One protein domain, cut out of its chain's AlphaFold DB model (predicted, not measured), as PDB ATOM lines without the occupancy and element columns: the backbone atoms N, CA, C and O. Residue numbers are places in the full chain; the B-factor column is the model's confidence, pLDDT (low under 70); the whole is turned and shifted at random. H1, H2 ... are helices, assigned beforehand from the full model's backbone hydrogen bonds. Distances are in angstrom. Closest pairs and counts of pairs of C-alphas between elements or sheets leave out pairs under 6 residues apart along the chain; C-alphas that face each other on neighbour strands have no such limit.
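What this domain is: This is residues 25 to 108 of the 109 residues of the protein "C-type cytochrome" of Caldimicrobium thiodismutans (UniProt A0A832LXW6). Five short helices and two long loops form a rounded shell round a middle that is empty of backbone. H5, the longest helix, runs along one side of the shell; H1 crosses it, the last residues of H5 meet H2, and H3 and H4 make a crossed pair elsewhere in the wall. The printed part has 84 residues with five named helices, H1 to H5 in order along the chain, and no named strand: an all helix domain. It is compact, with a radius of gyration of the C-alphas of 11.5 A, and spans 29 by 25 by 24 A.

Where its parts are: Start at Asp 25 and find C-alpha 26 at (3.974, 28.085, -8.039), where H1 begins; it covers residues 26 to 32 and is 9.7 A long from first to last C-alpha. Pass residues 33 to 49 to reach H2, residues 50 to 56, 9.8 A long. H3 follows at residues 61 to 68, 10.5 A long. Next look for C-alpha 83 at (8.108, 46.047, 1.794), where H4 begins; it covers residues 83 to 91 and is 12.2 A long. Last comes H5, residues 96 to 107, 16.5 A long, ending with C-alpha 107 at (-1.838, 36.423, -10.419).

How they stand to each other: Look first at H5, the hub, which touches H1, H2 and, only just, H3. H1 touches it about perpendicular, at 79 degrees, and their closest C-alphas, of Gly 26 and Ala 101, are 4.5 A apart. H5 touches H2 with residues 106 to 107 alone, at 87 degrees, about perpendicular; the closest C-alphas are those of Ser 54 and Leu 107, 4.4 A apart. H5 only just touches H3, with residue 103 alone and 3 pairs of C-alphas within 8 A, the closest being those of Ile 65 and Thr 103, 7.1 A apart. Their tilt of 72 degrees is only just about perpendicular. From H3 go to H4, which touches it at 89 degrees, about perpendicular; the C-alphas of Leu 68 and Asn 88 are closest, 5.6 A apart. H4 and H5 are close but not clearly touching, with the C-alphas of Thr 91 and Leu 99 closest at 7.1 A. H1 is apart from H2, H3 and H4, and H2 is apart from H3 and H4. In H1, H2, H3 and H5 every O i to N i+4 pair is within hydrogen-bond range; in H4 it is 4 of 5.

The domain as a whole: The C-alphas farthest apart are those of Asp 25 and Lys 78, at 30.2 A. The printed part has no cut. The links H1 to H2, 17 residues, and H3 to H4, 14 residues, are long; those from H2 to H3 and from H4 to H5 are tight. The mean pLDDT of the printed part is 96.3, and no printed residue is under 70.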
ATOM      1  N   ASP A  25       5.925  24.331  -9.788       92.62
ATOM      2  CA  ASP A  25       4.637  24.468  -9.107       92.62
ATOM      3  C   ASP A  25       4.663  25.731  -8.232       92.62
ATOM      4  O   ASP A  25       5.258  25.758  -7.148       92.62
ATOM      5  N   GLY A  26       4.013  26.792  -8.712       95.88
ATOM      6  CA  GLY A  26       3.974  28.085  -8.039       95.88
ATOM      7  C   GLY A  26       3.314  28.051  -6.654       95.88
ATOM      8  O   GLY A  26       3.734  28.810  -5.780       95.88
ATOM      9  N   GLU A  27       2.357  27.148  -6.400       96.94
ATOM     10  CA  GLU A  27       1.749  26.989  -5.070       96.94
ATOM     11  C   GLU A  27       2.751  26.373  -4.095       96.94
ATOM     12  O   GLU A  27       2.963  26.872  -2.981       96.94
ATOM     13  N   LYS A  28       3.402  25.286  -4.519       96.62
ATOM     14  CA  LYS A  28       4.442  24.626  -3.727       96.62
ATOM     15  C   LYS A  28       5.609  25.575  -3.462       96.62
ATOM     16  O   LYS A  28       6.125  25.623  -2.340       96.62
ATOM     17  N   LEU A  29       5.995  26.373  -4.454       96.88
ATOM     18  CA  LEU A  29       7.029  27.387  -4.319       96.88
ATOM     19  C   LEU A  29       6.617  28.470  -3.311       96.88
ATOM     20  O   LEU A  29       7.354  28.732  -2.361       96.88
ATOM     21  N   PHE A  30       5.412  29.028  -3.441       97.81
ATOM     22  CA  PHE A  30       4.857  30.014  -2.511       97.81
ATOM     23  C   PHE A  30       4.867  29.514  -1.057       97.81
ATOM     24  O   PHE A  30       5.270  30.240  -0.145       97.81
ATOM     25  N   LYS A  31       4.484  28.252  -0.831       97.38
ATOM     26  CA  LYS A  31       4.530  27.628   0.501       97.38
ATOM     27  C   LYS A  31       5.965  27.425   0.990       97.38
ATOM     28  O   LYS A  31       6.282  27.809   2.114       97.38
ATOM     29  N   SER A  32       6.843  26.865   0.158       96.88
ATOM     30  CA  SER A  32       8.224  26.528   0.550       96.88
ATOM     31  C   SER A  32       9.103  27.749   0.836       96.88
ATOM     32  O   SER A  32       9.989  27.676   1.682       96.88
ATOM     33  N   LYS A  33       8.841  28.893   0.188       96.38
ATOM     34  CA  LYS A  33       9.540  30.161   0.460       96.38
ATOM     35  C   LYS A  33       8.939  30.932   1.647       96.38
ATOM     36  O   LYS A  33       9.392  32.032   1.949       96.38
ATOM     37  N   GLY A  34       7.941  30.364   2.329       96.19
ATOM     38  CA  GLY A  34       7.351  30.919   3.549       96.19
ATOM     39  C   GLY A  34       6.297  32.008   3.330       96.19
ATOM     40  O   GLY A  34       5.822  32.584   4.307       96.19
ATOM     41  N   CYS A  35       5.884  32.287   2.091       96.94
ATOM     42  CA  CYS A  35       4.946  33.370   1.769       96.94
ATOM     43  C   CYS A  35       3.578  33.189   2.456       96.94
ATOM     44  O   CYS A  35       2.959  34.161   2.894       96.94
ATOM     45  N   ALA A  36       3.149  31.933   2.624       96.25
ATOM     46  CA  ALA A  36       1.901  31.557   3.288       96.25
ATOM     47  C   ALA A  36       1.839  31.938   4.782       96.25
ATOM     48  O   ALA A  36       0.759  31.934   5.363       96.25
ATOM     49  N   SER A  37       2.973  32.276   5.412       95.25
ATOM     50  CA  SER A  37       2.999  32.721   6.816       95.25
ATOM     51  C   SER A  37       2.334  34.085   7.030       95.25
ATOM     52  O   SER A  37       1.798  34.340   8.106       95.25
ATOM     53  N   CYS A  38       2.336  34.941   6.004       95.12
ATOM     54  CA  CYS A  38       1.762  36.286   6.064       95.12
ATOM     55  C   CYS A  38       0.577  36.455   5.106       95.12
ATOM     56  O   CYS A  38      -0.360  37.190   5.409       95.12
ATOM     57  N   HIS A  39       0.618  35.793   3.949       96.69
ATOM     58  CA  HIS A  39      -0.358  35.969   2.880       96.69
ATOM     59  C   HIS A  39      -1.388  34.838   2.879       96.69
ATOM     60  O   HIS A  39      -1.067  33.685   2.588       96.69
ATOM     61  N   SER A  40      -2.641  35.186   3.171       96.94
ATOM     62  CA  SER A  40      -3.776  34.263   3.077       96.94
ATOM     63  C   SER A  40      -4.342  34.206   1.648       96.94
ATOM     64  O   SER A  40      -4.004  35.036   0.803       96.94
ATOM     65  N   GLN A  41      -5.250  33.266   1.367       96.12
ATOM     66  CA  GLN A  41      -5.921  33.196   0.062       96.12
ATOM     67  C   GLN A  41      -6.834  34.406  -0.207       96.12
ATOM     68  O   GLN A  41      -6.817  34.951  -1.309       96.12
ATOM     69  N   SER A  42      -7.623  34.844   0.783       96.00
ATOM     70  CA  SER A  42      -8.720  35.805   0.559       96.00
ATOM     71  C   SER A  42      -8.961  36.826   1.677       96.00
ATOM     72  O   SER A  42      -9.806  37.705   1.510       96.00
ATOM     73  N   PHE A  43      -8.250  36.728   2.802       94.75
ATOM     74  CA  PHE A  43      -8.432  37.590   3.967       94.75
ATOM     75  C   PHE A  43      -7.221  38.504   4.195       94.75
ATOM     76  O   PHE A  43      -6.110  38.033   4.454       94.75
ATOM     77  N   ASP A  44      -7.445  39.812   4.119       95.38
ATOM     78  CA  ASP A  44      -6.419  40.822   4.372       95.38
ATOM     79  C   ASP A  44      -6.338  41.084   5.883       95.38
ATOM     80  O   ASP A  44      -7.322  41.504   6.492       95.38
ATOM     81  N   PHE A  45      -5.173  40.846   6.494       88.19
ATOM     82  CA  PHE A  45      -4.959  41.129   7.920       88.19
ATOM     83  C   PHE A  45      -3.620  41.820   8.170       88.19
ATOM     84  O   PHE A  45      -3.561  43.046   8.210       88.19
ATOM     85  N   PHE A  46      -2.534  41.052   8.287       87.19
ATOM     86  CA  PHE A  46      -1.181  41.602   8.428       87.19
ATOM     87  C   PHE A  46      -0.485  41.840   7.082       87.19
ATOM     88  O   PHE A  46       0.422  42.663   6.993       87.19
ATOM     89  N   ALA A  47      -0.923  41.145   6.033       93.50
ATOM     90  CA  ALA A  47      -0.474  41.320   4.657       93.50
ATOM     91  C   ALA A  47      -1.679  41.166   3.704       93.50
ATOM     92  O   ALA A  47      -2.695  40.583   4.101       93.50
ATOM     93  N   PRO A  48      -1.604  41.691   2.467       96.44
ATOM     94  CA  PRO A  48      -2.671  41.522   1.486       96.44
ATOM     95  C   PRO A  48      -2.829  40.046   1.108       96.44
ATOM     96  O   PRO A  48      -1.849  39.335   0.912       96.44
ATOM     97  N   SER A  49      -4.060  39.581   0.974       97.94
ATOM     98  CA  SER A  49      -4.364  38.245   0.474       97.94
ATOM     99  C   SER A  49      -3.938  38.069  -0.982       97.94
ATOM    100  O   SER A  49      -3.755  39.042  -1.718       97.94
ATOM    101  N   LEU A  50      -3.837  36.816  -1.425       98.25
ATOM    102  CA  LEU A  50      -3.590  36.482  -2.829       98.25
ATOM    103  C   LEU A  50      -4.640  37.112  -3.751       98.25
ATOM    104  O   LEU A  50      -4.279  37.722  -4.755       98.25
ATOM    105  N   LYS A  51      -5.916  37.085  -3.351       98.06
ATOM    106  CA  LYS A  51      -7.003  37.766  -4.066       98.06
ATOM    107  C   LYS A  51      -6.769  39.276  -4.202       98.06
ATOM    108  O   LYS A  51      -6.992  39.853  -5.269       98.06
ATOM    109  N   THR A  52      -6.313  39.939  -3.137       97.81
ATOM    110  CA  THR A  52      -5.990  41.375  -3.168       97.81
ATOM    111  C   THR A  52      -4.765  41.662  -4.036       97.81
ATOM    112  O   THR A  52      -4.785  42.624  -4.811       97.81
ATOM    113  N   ILE A  53      -3.723  40.826  -3.964       98.06
ATOM    114  CA  ILE A  53      -2.515  40.939  -4.798       98.06
ATOM    115  C   ILE A  53      -2.887  40.819  -6.276       98.06
ATOM    116  O   ILE A  53      -2.650  41.756  -7.038       98.06
ATOM    117  N   SER A  54      -3.526  39.718  -6.667       98.06
ATOM    118  CA  SER A  54      -3.934  39.461  -8.047       98.06
ATOM    119  C   SER A  54      -4.779  40.600  -8.617       98.06
ATOM    120  O   SER A  54      -4.473  41.153  -9.675       98.06
ATOM    121  N   LYS A  55      -5.791  41.059  -7.867       97.56
ATOM    122  CA  LYS A  55      -6.630  42.188  -8.288       97.56
ATOM    123  C   LYS A  55      -5.827  43.478  -8.484       97.56
ATOM    124  O   LYS A  55      -6.092  44.218  -9.429       97.56
ATOM    125  N   SER A  56      -4.871  43.762  -7.602       97.62
ATOM    126  CA  SER A  56      -4.074  44.999  -7.641       97.62
ATOM    127  C   SER A  56      -3.071  45.024  -8.799       97.62
ATOM    128  O   SER A  56      -2.793  46.093  -9.354       97.62
ATOM    129  N   TYR A  57      -2.572  43.846  -9.184       98.06
ATOM    130  CA  TYR A  57      -1.605  43.647 -10.265       98.06
ATOM    131  C   TYR A  57      -2.220  43.090 -11.556       98.06
ATOM    132  O   TYR A  57      -1.485  42.674 -12.453       98.06
ATOM    133  N   ARG A  58      -3.553  43.115 -11.693       96.25
ATOM    134  CA  ARG A  58      -4.233  42.750 -12.941       96.25
ATOM    135  C   ARG A  58      -3.635  43.539 -14.106       96.25
ATOM    136  O   ARG A  58      -3.548  44.764 -14.032       96.25
ATOM    137  N   ASP A  59      -3.209  42.815 -15.139       96.44
ATOM    138  CA  ASP A  59      -2.543  43.333 -16.345       96.44
ATOM    139  C   ASP A  59      -1.230  44.102 -16.086       96.44
ATOM    140  O   ASP A  59      -0.693  44.746 -16.982       96.44
ATOM    141  N   LYS A  60      -0.667  43.999 -14.873       98.12
ATOM    142  CA  LYS A  60       0.543  44.703 -14.411       98.12
ATOM    143  C   LYS A  60       1.632  43.726 -13.967       98.12
ATOM    144  O   LYS A  60       2.221  43.830 -12.887       98.12
ATOM    145  N   ARG A  61       1.863  42.703 -14.794       97.75
ATOM    146  CA  ARG A  61       2.850  41.641 -14.531       97.75
ATOM    147  C   ARG A  61       4.256  42.206 -14.340       97.75
ATOM    148  O   ARG A  61       4.982  41.758 -13.458       97.75
ATOM    149  N   VAL A  62       4.647  43.167 -15.175       98.19
ATOM    150  CA  VAL A  62       5.994  43.750 -15.153       98.19
ATOM    151  C   VAL A  62       6.228  44.494 -13.839       98.19
ATOM    152  O   VAL A  62       7.285  44.370 -13.227       98.19
ATOM    153  N   GLU A  63       5.222  45.216 -13.359       98.62
ATOM    154  CA  GLU A  63       5.244  45.935 -12.092       98.62
ATOM    155  C   GLU A  63       5.299  44.979 -10.902       98.62
ATOM    156  O   GLU A  63       6.051  45.237  -9.961       98.62
ATOM    157  N   LEU A  64       4.572  43.855 -10.957       98.50
ATOM    158  CA  LEU A  64       4.678  42.810  -9.938       98.50
ATOM    159  C   LEU A  64       6.101  42.249  -9.884       98.50
ATOM    160  O   LEU A  64       6.699  42.209  -8.814       98.50
ATOM    161  N   ILE A  65       6.684  41.888 -11.029       98.38
ATOM    162  CA  ILE A  65       8.066  41.387 -11.095       98.38
ATOM    163  C   ILE A  65       9.054  42.435 -10.568       98.38
ATOM    164  O   ILE A  65       9.949  42.102  -9.792       98.38
ATOM    165  N   ASN A  66       8.879  43.711 -10.920       98.44
ATOM    166  CA  ASN A  66       9.728  44.790 -10.418       98.44
ATOM    167  C   ASN A  66       9.624  44.957  -8.896       98.44
ATOM    168  O   ASN A  66      10.644  45.189  -8.244       98.44
ATOM    169  N   PHE A  67       8.430  44.799  -8.320       98.44
ATOM    170  CA  PHE A  67       8.246  44.771  -6.871       98.44
ATOM    171  C   PHE A  67       8.932  43.560  -6.231       98.44
ATOM    172  O   PHE A  67       9.728  43.734  -5.305       98.44
ATOM    173  N   LEU A  68       8.691  42.351  -6.759       98.19
ATOM    174  CA  LEU A  68       9.313  41.117  -6.271       98.19
ATOM    175  C   LEU A  68      10.843  41.220  -6.328       98.19
ATOM    176  O   LEU A  68      11.513  40.760  -5.418       98.19
ATOM    177  N   GLN A  69      11.416  41.869  -7.337       97.88
ATOM    178  CA  GLN A  69      12.866  42.057  -7.468       97.88
ATOM    179  C   GLN A  69      13.402  43.313  -6.750       97.88
ATOM    180  O   GLN A  69      14.556  43.699  -6.941       97.88
ATOM    181  N   GLY A  70      12.578  44.003  -5.953       97.69
ATOM    182  CA  GLY A  70      12.973  45.197  -5.195       97.69
ATOM    183  C   GLY A  70      13.242  46.457  -6.035       97.69
ATOM    184  O   GLY A  70      13.629  47.500  -5.488       97.69
ATOM    185  N   LYS A  71      13.017  46.395  -7.351       97.94
ATOM    186  CA  LYS A  71      13.275  47.472  -8.319       97.94
ATOM    187  C   LYS A  71      12.307  48.643  -8.144       97.94
ATOM    188  O   LYS A  71      12.718  49.793  -8.270       97.94
ATOM    189  N   SER A  72      11.057  48.381  -7.760       97.31
ATOM    190  CA  SER A  72      10.042  49.410  -7.493       97.31
ATOM    191  C   SER A  72       9.262  49.139  -6.200       97.31
ATOM    192  O   SER A  72       9.203  47.998  -5.745       97.31
ATOM    193  N   PRO A  73       8.676  50.169  -5.561       97.25
ATOM    194  CA  PRO A  73       7.640  49.969  -4.547       97.25
ATOM    195  C   PRO A  73       6.438  49.213  -5.122       97.25
ATOM    196  O   PRO A  73       6.237  49.205  -6.339       97.25
ATOM    197  N   GLY A  74       5.647  48.600  -4.244       96.06
ATOM    198  CA  GLY A  74       4.423  47.925  -4.648       96.06
ATOM    199  C   GLY A  74       3.285  48.906  -4.926       96.06
ATOM    200  O   GLY A  74       3.346  50.086  -4.567       96.06
ATOM    201  N   LEU A  75       2.265  48.418  -5.630       95.88
ATOM    202  CA  LEU A  75       1.123  49.218  -6.089       95.88
ATOM    203  C   LEU A  75      -0.067  49.197  -5.119       95.88
ATOM    204  O   LEU A  75      -1.066  49.877  -5.359       95.88
ATOM    205  N   ILE A  76       0.009  48.402  -4.050       94.94
ATOM    206  CA  ILE A  76      -1.090  48.233  -3.103       94.94
ATOM    207  C   ILE A  76      -1.169  49.466  -2.196       94.94
ATOM    208  O   ILE A  76      -0.173  49.954  -1.658       94.94
ATOM    209  N   TYR A  77      -2.378  50.003  -2.027       88.88
ATOM    210  CA  TYR A  77      -2.604  51.198  -1.219       88.88
ATOM    211  C   TYR A  77      -2.145  50.996   0.234       88.88
ATOM    212  O   TYR A  77      -2.446  49.975   0.848       88.88
ATOM    213  N   LYS A  78      -1.443  51.998   0.784       90.50
ATOM    214  CA  LYS A  78      -0.820  51.992   2.126       90.50
ATOM    215  C   LYS A  78       0.259  50.926   2.352       90.50
ATOM    216  O   LYS A  78       0.737  50.794   3.476       90.50
ATOM    217  N   GLU A  79       0.701  50.223   1.313       91.88
ATOM    218  CA  GLU A  79       1.860  49.346   1.427       91.88
ATOM    219  C   GLU A  79       3.124  50.163   1.765       91.88
ATOM    220  O   GLU A  79       3.440  51.144   1.076       91.88
ATOM    221  N   PRO A  80       3.883  49.795   2.814       93.94
ATOM    222  CA  PRO A  80       5.146  50.455   3.114       93.94
ATOM    223  C   PRO A  80       6.131  50.311   1.950       93.94
ATOM    224  O   PRO A  80       6.407  49.206   1.488       93.94
ATOM    225  N   LYS A  81       6.766  51.409   1.518       94.62
ATOM    226  CA  LYS A  81       7.775  51.375   0.434       94.62
ATOM    227  C   LYS A  81       8.957  50.439   0.730       94.62
ATOM    228  O   LYS A  81       9.629  50.000  -0.199       94.62
ATOM    229  N   SER A  82       9.216  50.151   2.005       95.19
ATOM    230  CA  SER A  82      10.235  49.202   2.465       95.19
ATOM    231  C   SER A  82       9.861  47.738   2.221       95.19
ATOM    232  O   SER A  82      10.758  46.896   2.228       95.19
ATOM    233  N   MET A  83       8.585  47.424   1.959       94.56
ATOM    234  CA  MET A  83       8.108  46.047   1.794       94.56
ATOM    235  C   MET A  83       8.816  45.330   0.643       94.56
ATOM    236  O   MET A  83       9.218  44.177   0.786       94.56
ATOM    237  N   LYS A  84       9.118  46.056  -0.441       96.19
ATOM    238  CA  LYS A  84       9.906  45.543  -1.570       96.19
ATOM    239  C   LYS A  84      11.250  44.948  -1.136       96.19
ATOM    240  O   LYS A  84      11.704  43.982  -1.726       96.19
ATOM    241  N   ASN A  85      11.892  45.488  -0.094       96.69
ATOM    242  CA  ASN A  85      13.191  44.999   0.379       96.69
ATOM    243  C   ASN A  85      13.043  43.682   1.151       96.69
ATOM    244  O   ASN A  85      13.881  42.793   1.012       96.69
ATOM    245  N   ILE A  86      11.977  43.562   1.949       93.75
ATOM    246  CA  ILE A  86      11.651  42.345   2.704       93.75
ATOM    247  C   ILE A  86      11.343  41.216   1.723       93.75
ATOM    248  O   ILE A  86      11.963  40.158   1.797       93.75
ATOM    249  N   VAL A  87      10.458  41.478   0.760       95.81
ATOM    250  CA  VAL A  87      10.092  40.515  -0.285       95.81
ATOM    251  C   VAL A  87      11.320  40.132  -1.114       95.81
ATOM    252  O   VAL A  87      11.627  38.948  -1.236       95.81
ATOM    253  N   ASN A  88      12.105  41.118  -1.566       97.69
ATOM    254  CA  ASN A  88      13.306  40.887  -2.369       97.69
ATOM    255  C   ASN A  88      14.367  40.025  -1.667       97.69
ATOM    256  O   ASN A  88      15.126  39.328  -2.332       97.69
ATOM    257  N   ASN A  89      14.439  40.013  -0.331       96.81
ATOM    258  CA  ASN A  89      15.363  39.122   0.381       96.81
ATOM    259  C   ASN A  89      15.069  37.632   0.157       96.81
ATOM    260  O   ASN A  89      15.991  36.815   0.259       96.81
ATOM    261  N   ILE A  90      13.820  37.306  -0.170       95.50
ATOM    262  CA  ILE A  90      13.357  35.961  -0.503       95.50
ATOM    263  C   ILE A  90      13.487  35.736  -2.015       95.50
ATOM    264  O   ILE A  90      14.130  34.785  -2.454       95.50
ATOM    265  N   THR A  91      12.924  36.637  -2.814       97.19
ATOM    266  CA  THR A  91      12.704  36.453  -4.259       97.19
ATOM    267  C   THR A  91      13.934  36.695  -5.131       97.19
ATOM    268  O   THR A  91      14.022  36.104  -6.202       97.19
ATOM    269  N   LYS A  92      14.938  37.473  -4.691       96.19
ATOM    270  CA  LYS A  92      16.190  37.672  -5.461       96.19
ATOM    271  C   LYS A  92      17.016  36.402  -5.666       96.19
ATOM    272  O   LYS A  92      17.957  36.407  -6.449       96.19
ATOM    273  N   LYS A  93      16.724  35.358  -4.886       95.88
ATOM    274  CA  LYS A  93      17.406  34.061  -4.937       95.88
ATOM    275  C   LYS A  93      16.704  33.065  -5.860       95.88
ATOM    276  O   LYS A  93      17.222  31.968  -6.021       95.88
ATOM    277  N   LEU A  94      15.527  33.417  -6.381       96.19
ATOM    278  CA  LEU A  94      14.776  32.551  -7.279       96.19
ATOM    279  C   LEU A  94      15.432  32.525  -8.655       96.19
ATOM    280  O   LEU A  94      15.920  33.556  -9.130       96.19
ATOM    281  N   THR A  95      15.406  31.364  -9.304       96.62
ATOM    282  CA  THR A  95      15.717  31.281 -10.735       96.62
ATOM    283  C   THR A  95      14.654  32.032 -11.552       96.62
ATOM    284  O   THR A  95      13.576  32.349 -11.031       96.62
ATOM    285  N   PRO A  96      14.918  32.352 -12.830       95.50
ATOM    286  CA  PRO A  96      13.907  32.939 -13.708       95.50
ATOM    287  C   PRO A  96      12.611  32.118 -13.765       95.50
ATOM    288  O   PRO A  96      11.526  32.690 -13.684       95.50
ATOM    289  N   GLU A  97      12.726  30.791 -13.817       94.81
ATOM    290  CA  GLU A  97      11.604  29.852 -13.889       94.81
ATOM    291  C   GLU A  97      10.810  29.829 -12.575       94.81
ATOM    292  O   GLU A  97       9.583  29.921 -12.586       94.81
ATOM    293  N   GLU A  98      11.495  29.796 -11.425       96.69
ATOM    294  CA  GLU A  98      10.853  29.909 -10.111       96.69
ATOM    295  C   GLU A  98      10.126  31.259  -9.958       96.69
ATOM    296  O   GLU A  98       9.003  31.327  -9.455       96.69
ATOM    297  N   LEU A  99      10.751  32.361 -10.388       97.44
ATOM    298  CA  LEU A  99      10.141  33.687 -10.316       97.44
ATOM    299  C   LEU A  99       8.896  33.777 -11.204       97.44
ATOM    300  O   LEU A  99       7.890  34.363 -10.792       97.44
ATOM    301  N   GLU A 100       8.944  33.198 -12.402       96.38
ATOM    302  CA  GLU A 100       7.799  33.112 -13.303       96.38
ATOM    303  C   GLU A 100       6.662  32.288 -12.686       96.38
ATOM    304  O   GLU A 100       5.527  32.767 -12.628       96.38
ATOM    305  N   ALA A 101       6.966  31.102 -12.153       97.19
ATOM    306  CA  ALA A 101       6.001  30.240 -11.479       97.19
ATOM    307  C   ALA A 101       5.326  30.935 -10.288       97.19
ATOM    308  O   ALA A 101       4.097  30.936 -10.179       97.19
ATOM    309  N   LEU A 102       6.111  31.596  -9.430       98.00
ATOM    310  CA  LEU A 102       5.580  32.379  -8.314       98.00
ATOM    311  C   LEU A 102       4.683  33.516  -8.814       98.00
ATOM    312  O   LEU A 102       3.588  33.714  -8.294       98.00
ATOM    313  N   THR A 103       5.125  34.255  -9.835       98.06
ATOM    314  CA  THR A 103       4.356  35.368 -10.412       98.06
ATOM    315  C   THR A 103       3.022  34.876 -10.976       98.06
ATOM    316  O   THR A 103       1.989  35.494 -10.735       98.06
ATOM    317  N   ASN A 104       3.024  33.745 -11.685       97.69
ATOM    318  CA  ASN A 104       1.814  33.132 -12.231       97.69
ATOM    319  C   ASN A 104       0.839  32.717 -11.125       97.69
ATOM    320  O   ASN A 104      -0.346  33.022 -11.223       97.69
ATOM    321  N   TYR A 105       1.339  32.095 -10.057       98.06
ATOM    322  CA  TYR A 105       0.519  31.714  -8.908       98.06
ATOM    323  C   TYR A 105      -0.083  32.928  -8.181       98.06
ATOM    324  O   TYR A 105      -1.264  32.929  -7.839       98.06
ATOM    325  N   LEU A 106       0.687  34.002  -7.979       97.94
ATOM    326  CA  LEU A 106       0.178  35.225  -7.344       97.94
ATOM    327  C   LEU A 106      -0.923  35.913  -8.168       97.94
ATOM    328  O   LEU A 106      -1.808  36.534  -7.588       97.94
ATOM    329  N   LEU A 107      -0.867  35.815  -9.500       97.81
ATOM    330  CA  LEU A 107      -1.838  36.423 -10.419       97.81
ATOM    331  C   LEU A 107      -3.060  35.537 -10.713       97.81
ATOM    332  O   LEU A 107      -4.001  36.010 -11.344       97.81
ATOM    333  N   SER A 108      -3.062  34.267 -10.298       96.81
ATOM    334  CA  SER A 108      -4.160  33.330 -10.582       96.81
ATOM    335  C   SER A 108      -5.292  33.333  -9.543       96.81
ATOM    336  O   SER A 108      -6.247  32.572  -9.701       96.81
TER     337      SER A 108